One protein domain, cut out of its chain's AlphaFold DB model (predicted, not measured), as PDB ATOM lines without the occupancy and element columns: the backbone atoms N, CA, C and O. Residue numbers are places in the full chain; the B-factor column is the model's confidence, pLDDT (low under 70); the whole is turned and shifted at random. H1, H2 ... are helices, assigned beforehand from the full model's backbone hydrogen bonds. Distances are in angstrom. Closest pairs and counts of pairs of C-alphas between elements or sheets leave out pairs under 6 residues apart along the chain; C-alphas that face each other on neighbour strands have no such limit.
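What this domain is: This is residues 14 to 82 of the 201 residues of the protein "Macrophage erythroblast attacher" of Amphibalanus amphitrite (UniProt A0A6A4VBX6). A long helix, H1, sticks out as an arm at one end of an extended chain, and a short link joins it to a loose helical body at the other end. In that body H4 crosses the later part of H2, while the short H3 and the long loop of residues 60 to 73 lie at the end far from H1. The printed part has 69 residues, with four named helices in the order H1, H2, H3, H4 and no named strand, and its class is all helix. It is extended, with a radius of gyration of the C-alphas of 18.6 A, and it spans 56 by 28 by 16 A.

Where its parts are: After Phe 14 and Ser 15 comes H1, residues 16 to 33, the longest helix, 26.3 A from first to last C-alpha; its C-alpha 16 is at (9.907, 18.098, 1.492). Seven residues later H2 covers residues 41 to 53 and measures 18.6 A, beginning with C-alpha 41 at (8.419, -0.103, -24.446). H3 is residues 56 to 59, 6.0 A long. H4 is residues 74 to 80, 9.8 A long, ending with C-alpha 80 at (2.120, 11.747, -33.890).

How they stand to each other: H1 touches no helix. Residues 14 to 26, of which 16 to 26 belong to H1, stand free, and so do residues 29 to 35, of which 29 to 33 belong to H1. H2 and H4 touch, H2 with residues 47 to 51 alone; the closest C-alphas, those of Leu 50 and Ala 80, are 6.0 A apart. The lines of H2 and H4 are about perpendicular, at 84 degrees, and their centres are 11.6 A apart. H2 and H3 are apart, though a tight link joins them. H3 and H4 are only just apart, with their closest C-alphas 8.1 A from each other. In H2 each O i to N i+4 pair is within hydrogen-bond range; in H1 it is 13 of 14 and in H4 2 of 3, while H3 is too short for such a pair and has its one O i to N i+3 pair within range.

The domain as a whole: The two C-alphas farthest apart, those of Phe 14 and Asp 62, are 56.1 A from each other, and the outline is only just elongated. Without the stretches that stand free, the body of 49 residues spans 45 by 16 by 15 A. The printed part has no cut. The link from H1 to H2 is short, and the link from H3 to H4 is long, with 14 residues. The mean pLDDT of the printed part of this model is 84.9, and residues 61 to 65 are under 70.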
ATOM      1  N   PHE A  14      16.605  19.201   4.232       82.06
ATOM      2  CA  PHE A  14      15.380  18.817   4.948       82.06
ATOM      3  C   PHE A  14      14.088  19.270   4.250       82.06
ATOM      4  O   PHE A  14      13.000  19.109   4.801       82.06
ATOM      5  N   SER A  15      14.182  19.829   3.043       83.62
ATOM      6  CA  SER A  15      13.006  20.255   2.288       83.62
ATOM      7  C   SER A  15      12.149  19.057   1.848       83.62
ATOM      8  O   SER A  15      12.663  18.049   1.361       83.62
ATOM      9  N   GLU A  16      10.820  19.168   1.940       86.38
ATOM     10  CA  GLU A  16       9.907  18.098   1.492       86.38
ATOM     11  C   GLU A  16      10.039  17.796  -0.011       86.38
ATOM     12  O   GLU A  16       9.870  16.657  -0.451       86.38
ATOM     13  N   ARG A  17      10.423  18.800  -0.813       86.44
ATOM     14  CA  ARG A  17      10.672  18.656  -2.258       86.44
ATOM     15  C   ARG A  17      11.805  17.674  -2.557       86.44
ATOM     16  O   ARG A  17      11.742  16.966  -3.562       86.44
ATOM     17  N   ARG A  18      12.808  17.591  -1.677       89.19
ATOM     18  CA  ARG A  18      13.941  16.675  -1.826       89.19
ATOM     19  C   ARG A  18      13.511  15.214  -1.799       89.19
ATOM     20  O   ARG A  18      14.083  14.397  -2.510       89.19
ATOM     21  N   TRP A  19      12.470  14.877  -1.039       90.88
ATOM     22  CA  TRP A  19      11.948  13.513  -1.011       90.88
ATOM     23  C   TRP A  19      11.475  13.056  -2.397       90.88
ATOM     24  O   TRP A  19      11.740  11.931  -2.811       90.88
ATOM     25  N   HIS A  20      10.830  13.943  -3.160       93.75
ATOM     26  CA  HIS A  20      10.394  13.636  -4.525       93.75
ATOM     27  C   HIS A  20      11.575  13.487  -5.493       93.75
ATOM     28  O   HIS A  20      11.528  12.628  -6.372       93.75
ATOM     29  N   GLN A  21      12.641  14.272  -5.306       91.62
ATOM     30  CA  GLN A  21      13.889  14.139  -6.069       91.62
ATOM     31  C   GLN A  21      14.570  12.797  -5.785       91.62
ATOM     32  O   GLN A  21      14.857  12.061  -6.721       91.62
ATOM     33  N   LEU A  22      14.714  12.419  -4.510       92.94
ATOM     34  CA  LEU A  22      15.288  11.131  -4.110       92.94
ATOM     35  C   LEU A  22      14.486   9.946  -4.658       92.94
ATOM     36  O   LEU A  22      15.070   8.958  -5.088       92.94
ATOM     37  N   ILE A  23      13.150  10.033  -4.685       93.75
ATOM     38  CA  ILE A  23      12.310   9.000  -5.312       93.75
ATOM     39  C   ILE A  23      12.586   8.907  -6.819       93.75
ATOM     40  O   ILE A  23      12.630   7.800  -7.358       93.75
ATOM     41  N   ALA A  24      12.735  10.040  -7.510       91.62
ATOM     42  CA  ALA A  24      13.031  10.061  -8.939       91.62
ATOM     43  C   ALA A  24      14.424   9.482  -9.234       91.62
ATOM     44  O   ALA A  24      14.531   8.586 -10.069       91.62
ATOM     45  N   GLU A  25      15.446   9.911  -8.489       92.88
ATOM     46  CA  GLU A  25      16.819   9.397  -8.578       92.88
ATOM     47  C   GLU A  25      16.877   7.900  -8.272       92.88
ATOM     48  O   GLU A  25      17.454   7.131  -9.034       92.88
ATOM     49  N   PHE A  26      16.205   7.445  -7.210       94.19
ATOM     50  CA  PHE A  26      16.146   6.025  -6.874       94.19
ATOM     51  C   PHE A  26      15.501   5.198  -7.989       94.19
ATOM     52  O   PHE A  26      15.991   4.120  -8.316       94.19
ATOM     53  N   ARG A  27      14.407   5.684  -8.592       91.00
ATOM     54  CA  ARG A  27      13.765   5.005  -9.729       91.00
ATOM     55  C   ARG A  27      14.688   4.957 -10.941       91.00
ATOM     56  O   ARG A  27      14.759   3.921 -11.591       91.00
ATOM     57  N   GLU A  28      15.390   6.048 -11.227       90.94
ATOM     58  CA  GLU A  28      16.333   6.117 -12.339       90.94
ATOM     59  C   GLU A  28      17.507   5.149 -12.151       90.94
ATOM     60  O   GLU A  28      17.795   4.361 -13.051       90.94
ATOM     61  N   GLU A  29      18.123   5.127 -10.969       92.69
ATOM     62  CA  GLU A  29      19.205   4.191 -10.654       92.69
ATOM     63  C   GLU A  29      18.724   2.737 -10.621       92.69
ATOM     64  O   GLU A  29      19.415   1.846 -11.111       92.69
ATOM     65  N   ASN A  30      17.509   2.476 -10.133       92.19
ATOM     66  CA  ASN A  30      16.907   1.146 -10.195       92.19
ATOM     67  C   ASN A  30      16.759   0.680 -11.653       92.19
ATOM     68  O   ASN A  30      17.199  -0.419 -11.995       92.19
ATOM     69  N   PHE A  31      16.237   1.534 -12.541       90.31
ATOM     70  CA  PHE A  31      16.165   1.220 -13.967       90.31
ATOM     71  C   PHE A  31      17.552   0.989 -14.577       90.31
ATOM     72  O   PHE A  31      17.716   0.028 -15.325       90.31
ATOM     73  N   ARG A  32      18.566   1.787 -14.216       89.62
ATOM     74  CA  ARG A  32      19.949   1.597 -14.689       89.62
ATOM     75  C   ARG A  32      20.547   0.263 -14.240       89.62
ATOM     76  O   ARG A  32      21.102  -0.446 -15.077       89.62
ATOM     77  N   ILE A  33      20.399  -0.104 -12.963       94.12
ATOM     78  CA  ILE A  33      20.912  -1.371 -12.408       94.12
ATOM     79  C   ILE A  33      20.320  -2.571 -13.154       94.12
ATOM     80  O   ILE A  33      21.047  -3.502 -13.499       94.12
ATOM     81  N   TYR A  34      19.018  -2.536 -13.449       90.44
ATOM     82  CA  TYR A  34      18.337  -3.601 -14.190       90.44
ATOM     83  C   TYR A  34      18.394  -3.440 -15.717       90.44
ATOM     84  O   TYR A  34      17.764  -4.221 -16.427       90.44
ATOM     85  N   GLN A  35      19.134  -2.450 -16.233       87.50
ATOM     86  CA  GLN A  35      19.237  -2.146 -17.669       87.50
ATOM     87  C   GLN A  35      17.867  -1.932 -18.344       87.50
ATOM     88  O   GLN A  35      17.670  -2.230 -19.523       87.50
ATOM     89  N   LEU A  36      16.900  -1.410 -17.589       83.94
ATOM     90  CA  LEU A  36      15.573  -1.056 -18.071       83.94
ATOM     91  C   LEU A  36      15.598   0.353 -18.667       83.94
ATOM     92  O   LEU A  36      16.200   1.281 -18.130       83.94
ATOM     93  N   SER A  37      14.901   0.528 -19.786       81.31
ATOM     94  CA  SER A  37      14.714   1.841 -20.400       81.31
ATOM     95  C   SER A  37      13.815   2.724 -19.526       81.31
ATOM     96  O   SER A  37      12.752   2.289 -19.085       81.31
ATOM     97  N   SER A  38      14.197   3.993 -19.343       80.62
ATOM     98  CA  SER A  38      13.344   5.021 -18.718       80.62
ATOM     99  C   SER A  38      12.103   5.338 -19.563       80.62
ATOM    100  O   SER A  38      11.098   5.844 -19.062       80.62
ATOM    101  N   VAL A  39      12.156   5.006 -20.855       82.00
ATOM    102  CA  VAL A  39      11.028   5.069 -21.777       82.00
ATOM    103  C   VAL A  39      10.318   3.720 -21.785       82.00
ATOM    104  O   VAL A  39      10.932   2.687 -22.054       82.00
ATOM    105  N   SER A  40       9.008   3.735 -21.537       85.81
ATOM    106  CA  SER A  40       8.167   2.542 -21.654       85.81
ATOM    107  C   SER A  40       8.241   1.952 -23.065       85.81
ATOM    108  O   SER A  40       8.039   2.666 -24.047       85.81
ATOM    109  N   VAL A  41       8.437   0.634 -23.166       86.12
ATOM    110  CA  VAL A  41       8.419  -0.103 -24.446       86.12
ATOM    111  C   VAL A  41       7.118   0.151 -25.213       86.12
ATOM    112  O   VAL A  41       7.139   0.319 -26.429       86.12
ATOM    113  N   PHE A  42       5.991   0.272 -24.503       86.81
ATOM    114  CA  PHE A  42       4.703   0.609 -25.108       86.81
ATOM    115  C   PHE A  42       4.747   1.951 -25.842       86.81
ATOM    116  O   PHE A  42       4.223   2.062 -26.947       86.81
ATOM    117  N   ARG A  43       5.395   2.965 -25.256       88.38
ATOM    118  CA  ARG A  43       5.526   4.285 -25.878       88.38
ATOM    119  C   ARG A  43       6.331   4.197 -27.171       88.38
ATOM    120  O   ARG A  43       5.885   4.752 -28.168       88.38
ATOM    121  N   THR A  44       7.461   3.493 -27.161       85.31
ATOM    122  CA  THR A  44       8.303   3.320 -28.353       85.31
ATOM    123  C   THR A  44       7.536   2.612 -29.469       85.31
ATOM    124  O   THR A  44       7.447   3.133 -30.572       85.31
ATOM    125  N   VAL A  45       6.885   1.484 -29.164       88.25
ATOM    126  CA  VAL A  45       6.107   0.715 -30.151       88.25
ATOM    127  C   VAL A  45       4.918   1.517 -30.686       88.25
ATOM    128  O   VAL A  45       4.640   1.490 -31.884       88.25
ATOM    129  N   LEU A  46       4.220   2.263 -29.822       87.88
ATOM    130  CA  LEU A  46       3.113   3.123 -30.237       87.88
ATOM    131  C   LEU A  46       3.597   4.234 -31.173       87.88
ATOM    132  O   LEU A  46       2.962   4.492 -32.192       87.88
ATOM    133  N   GLN A  47       4.709   4.891 -30.839       88.69
ATOM    134  CA  GLN A  47       5.282   5.951 -31.666       88.69
ATOM    135  C   GLN A  47       5.769   5.409 -33.011       88.69
ATOM    136  O   GLN A  47       5.419   5.982 -34.039       88.69
ATOM    137  N   ASP A  48       6.466   4.277 -33.041       84.81
ATOM    138  CA  ASP A  48       6.896   3.649 -34.294       84.81
ATOM    139  C   ASP A  48       5.699   3.248 -35.169       84.81
ATOM    140  O   ASP A  48       5.680   3.516 -36.373       84.81
ATOM    141  N   GLY A  49       4.648   2.689 -34.563       86.25
ATOM    142  CA  GLY A  49       3.408   2.364 -35.268       86.25
ATOM    143  C   GLY A  49       2.707   3.601 -35.839       86.25
ATOM    144  O   GLY A  49       2.253   3.589 -36.984       86.25
ATOM    145  N   LEU A  50       2.649   4.698 -35.076       86.19
ATOM    146  CA  LEU A  50       2.094   5.965 -35.555       86.19
ATOM    147  C   LEU A  50       2.942   6.561 -36.683       86.19
ATOM    148  O   LEU A  50       2.370   7.023 -37.668       86.19
ATOM    149  N   ALA A  51       4.272   6.510 -36.588       84.94
ATOM    150  CA  ALA A  51       5.182   6.980 -37.632       84.94
ATOM    151  C   ALA A  51       5.010   6.187 -38.939       84.94
ATOM    152  O   ALA A  51       4.979   6.782 -40.013       84.94
ATOM    153  N   ALA A  52       4.803   4.868 -38.859       84.81
ATOM    154  CA  ALA A  52       4.552   4.016 -40.023       84.81
ATOM    155  C   ALA A  52       3.229   4.337 -40.750       84.81
ATOM    156  O   ALA A  52       3.116   4.137 -41.960       84.81
ATOM    157  N   LEU A  53       2.225   4.853 -40.032       83.19
ATOM    158  CA  LEU A  53       0.902   5.184 -40.577       83.19
ATOM    159  C   LEU A  53       0.731   6.672 -40.920       83.19
ATOM    160  O   LEU A  53      -0.231   7.040 -41.602       83.19
ATOM    161  N   LYS A  54       1.625   7.538 -40.437       83.19
ATOM    162  CA  LYS A  54       1.522   8.992 -40.567       83.19
ATOM    163  C   LYS A  54       1.783   9.433 -42.004       83.19
ATOM    164  O   LYS A  54       2.911   9.396 -42.479       83.19
ATOM    165  N   THR A  55       0.753   9.962 -42.659       81.88
ATOM    166  CA  THR A  55       0.855  10.539 -44.010       81.88
ATOM    167  C   THR A  55       0.583  12.043 -43.994       81.88
ATOM    168  O   THR A  55      -0.055  12.562 -43.076       81.88
ATOM    169  N   HIS A  56       1.014  12.762 -45.035       80.88
ATOM    170  CA  HIS A  56       0.708  14.193 -45.184       80.88
ATOM    171  C   HIS A  56      -0.802  14.487 -45.244       80.88
ATOM    172  O   HIS A  56      -1.235  15.571 -44.861       80.88
ATOM    173  N   GLN A  57      -1.621  13.512 -45.660       77.69
ATOM    174  CA  GLN A  57      -3.079  13.657 -45.710       77.69
ATOM    175  C   GLN A  57      -3.715  13.769 -44.315       77.69
ATOM    176  O   GLN A  57      -4.789  14.351 -44.188       77.69
ATOM    177  N   CYS A  58      -3.048  13.277 -43.264       79.06
ATOM    178  CA  CYS A  58      -3.548  13.333 -41.887       79.06
ATOM    179  C   CYS A  58      -3.628  14.761 -41.309       79.06
ATOM    180  O   CYS A  58      -4.280  14.952 -40.289       79.06
ATOM    181  N   TYR A  59      -2.975  15.751 -41.933       81.00
ATOM    182  CA  TYR A  59      -2.917  17.147 -41.463       81.00
ATOM    183  C   TYR A  59      -3.494  18.142 -42.480       81.00
ATOM    184  O   TYR A  59      -3.141  19.321 -42.489       81.00
ATOM    185  N   ARG A  60      -4.362  17.666 -43.378       76.56
ATOM    186  CA  ARG A  60      -4.999  18.500 -44.399       76.56
ATOM    187  C   ARG A  60      -5.932  19.538 -43.753       76.56
ATOM    188  O   ARG A  60      -6.687  19.210 -42.842       76.56
ATOM    189  N   GLN A  61      -5.903  20.774 -44.259       62.78
ATOM    190  CA  GLN A  61      -6.673  21.909 -43.716       62.78
ATOM    191  C   GLN A  61      -8.197  21.751 -43.864       62.78
ATOM    192  O   GLN A  61      -8.948  22.352 -43.105       62.78
ATOM    193  N   ASP A  62      -8.647  20.883 -44.774       66.94
ATOM    194  CA  ASP A  62     -10.068  20.642 -45.060       66.94
ATOM    195  C   ASP A  62     -10.809  19.882 -43.937       66.94
ATOM    196  O   ASP A  62     -11.997  19.595 -44.064       66.94
ATOM    197  N   GLY A  63     -10.119  19.493 -42.853       59.88
ATOM    198  CA  GLY A  63     -10.715  18.863 -41.664       59.88
ATOM    199  C   GLY A  63     -11.276  17.450 -41.875       59.88
ATOM    200  O   GLY A  63     -11.698  16.803 -40.920       59.88
ATOM    201  N   GLN A  64     -11.257  16.931 -43.103       66.69
ATOM    202  CA  GLN A  64     -11.731  15.590 -43.443       66.69
ATOM    203  C   GLN A  64     -10.604  14.562 -43.312       66.69
ATOM    204  O   GLN A  64     -10.063  14.061 -44.299       66.69
ATOM    205  N   GLY A  65     -10.232  14.256 -42.069       67.56
ATOM    206  CA  GLY A  65      -9.389  13.102 -41.770       67.56
ATOM    207  C   GLY A  65     -10.135  11.793 -42.042       67.56
ATOM    208  O   GLY A  65     -11.347  11.704 -41.857       67.56
ATOM    209  N   ASN A  66      -9.420  10.754 -42.474       73.12
ATOM    210  CA  ASN A  66     -10.018   9.427 -42.622       73.12
ATOM    211  C   ASN A  66     -10.429   8.875 -41.236       73.12
ATOM    212  O   ASN A  66      -9.532   8.682 -40.410       73.12
ATOM    213  N   PRO A  67     -11.718   8.566 -40.979       73.25
ATOM    214  CA  PRO A  67     -12.163   8.033 -39.686       73.25
ATOM    215  C   PRO A  67     -11.555   6.658 -39.369       73.25
ATOM    216  O   PRO A  67     -11.368   6.324 -38.202       73.25
ATOM    217  N   ASP A  68     -11.184   5.889 -40.397       75.50
ATOM    218  CA  ASP A  68     -10.529   4.583 -40.242       75.50
ATOM    219  C   ASP A  68      -9.022   4.701 -39.932       75.50
ATOM    220  O   ASP A  68      -8.358   3.691 -39.697       75.50
ATOM    221  N   CYS A  69      -8.438   5.903 -40.005       77.94
ATOM    222  CA  CYS A  69      -7.012   6.105 -39.775       77.94
ATOM    223  C   CYS A  69      -6.755   6.449 -38.300       77.94
ATOM    224  O   CYS A  69      -7.236   7.480 -37.828       77.94
ATOM    225  N   PRO A  70      -5.936   5.666 -37.575       83.88
ATOM    226  CA  PRO A  70      -5.660   5.936 -36.165       83.88
ATOM    227  C   PRO A  70      -4.912   7.262 -35.959       83.88
ATOM    228  O   PRO A  70      -5.152   7.951 -34.977       83.88
ATOM    229  N   VAL A  71      -4.071   7.688 -36.910       86.38
ATOM    230  CA  VAL A  71      -3.328   8.964 -36.831       86.38
ATOM    231  C   VAL A  71      -4.247  10.188 -36.971       86.38
ATOM    232  O   VAL A  71      -3.917  11.271 -36.492       86.38
ATOM    233  N   CYS A  72      -5.410  10.033 -37.610       82.81
ATOM    234  CA  CYS A  72      -6.392  11.111 -37.763       82.81
ATOM    235  C   CYS A  72      -7.249  11.320 -36.503       82.81
ATOM    236  O   CYS A  72      -7.973  12.309 -36.425       82.81
ATOM    237  N   GLN A  73      -7.187  10.417 -35.518       87.12
ATOM    238  CA  GLN A  73      -7.913  10.576 -34.259       87.12
ATOM    239  C   GLN A  73      -7.218  11.621 -33.371       87.12
ATOM    240  O   GLN A  73      -5.995  11.552 -33.232       87.12
ATOM    241  N   PRO A  74      -7.947  12.542 -32.710       88.19
ATOM    242  CA  PRO A  74      -7.346  13.660 -31.973       88.19
ATOM    243  C   PRO A  74      -6.218  13.292 -30.984       88.19
ATOM    244  O   PRO A  74      -5.139  13.874 -31.105       88.19
ATOM    245  N   PRO A  75      -6.378  12.312 -30.064       89.50
ATOM    246  CA  PRO A  75      -5.340  12.023 -29.068       89.50
ATOM    247  C   PRO A  75      -4.070  11.424 -29.691       89.50
ATOM    248  O   PRO A  75      -2.955  11.708 -29.260       89.50
ATOM    249  N   LEU A  76      -4.221  10.606 -30.736       90.19
ATOM    250  CA  LEU A  76      -3.097   9.993 -31.444       90.19
ATOM    251  C   LEU A  76      -2.434  10.975 -32.412       90.19
ATOM    252  O   LEU A  76      -1.227  10.900 -32.631       90.19
ATOM    253  N   ASN A  77      -3.198  11.924 -32.951       90.62
ATOM    254  CA  ASN A  77      -2.685  12.962 -33.830       90.62
ATOM    255  C   ASN A  77      -1.670  13.854 -33.108       90.62
ATOM    256  O   ASN A  77      -0.607  14.129 -33.666       90.62
ATOM    257  N   GLU A  78      -1.966  14.254 -31.865       91.19
ATOM    258  CA  GLU A  78      -1.058  15.039 -31.020       91.19
ATOM    259  C   GLU A  78       0.245  14.291 -30.736       91.19
ATOM    260  O   GLU A  78       1.327  14.848 -30.930       91.19
ATOM    261  N   LEU A  79       0.152  13.008 -30.370       90.88
ATOM    262  CA  LEU A  79       1.317  12.144 -30.157       90.88
ATOM    263  C   LEU A  79       2.139  11.942 -31.436       90.88
ATOM    264  O   LEU A  79       3.362  11.807 -31.365       90.88
ATOM    265  N   ALA A  80       1.481  11.938 -32.598       90.50
ATOM    266  CA  ALA A  80       2.120  11.747 -33.890       90.50
ATOM    267  C   ALA A  80       2.751  13.023 -34.469       90.50
ATOM    268  O   ALA A  80       3.590  12.914 -35.363       90.50
ATOM    269  N   ARG A  81       2.415  14.229 -33.981       89.69
ATOM    270  CA  ARG A  81       2.954  15.509 -34.496       89.69
ATOM    271  C   ARG A  81       4.484  15.544 -34.630       89.69
ATOM    272  O   ARG A  81       4.926  15.855 -35.737       89.69
ATOM    273  N   PRO A  82       5.285  15.194 -33.603       90.44
ATOM    274  CA  PRO A  82       6.746  15.260 -33.690       90.44
ATOM    275  C   PRO A  82       7.378  14.112 -34.493       90.44
ATOM    276  O   PRO A  82       8.574  14.147 -34.758       90.44
TER     277      PRO A  82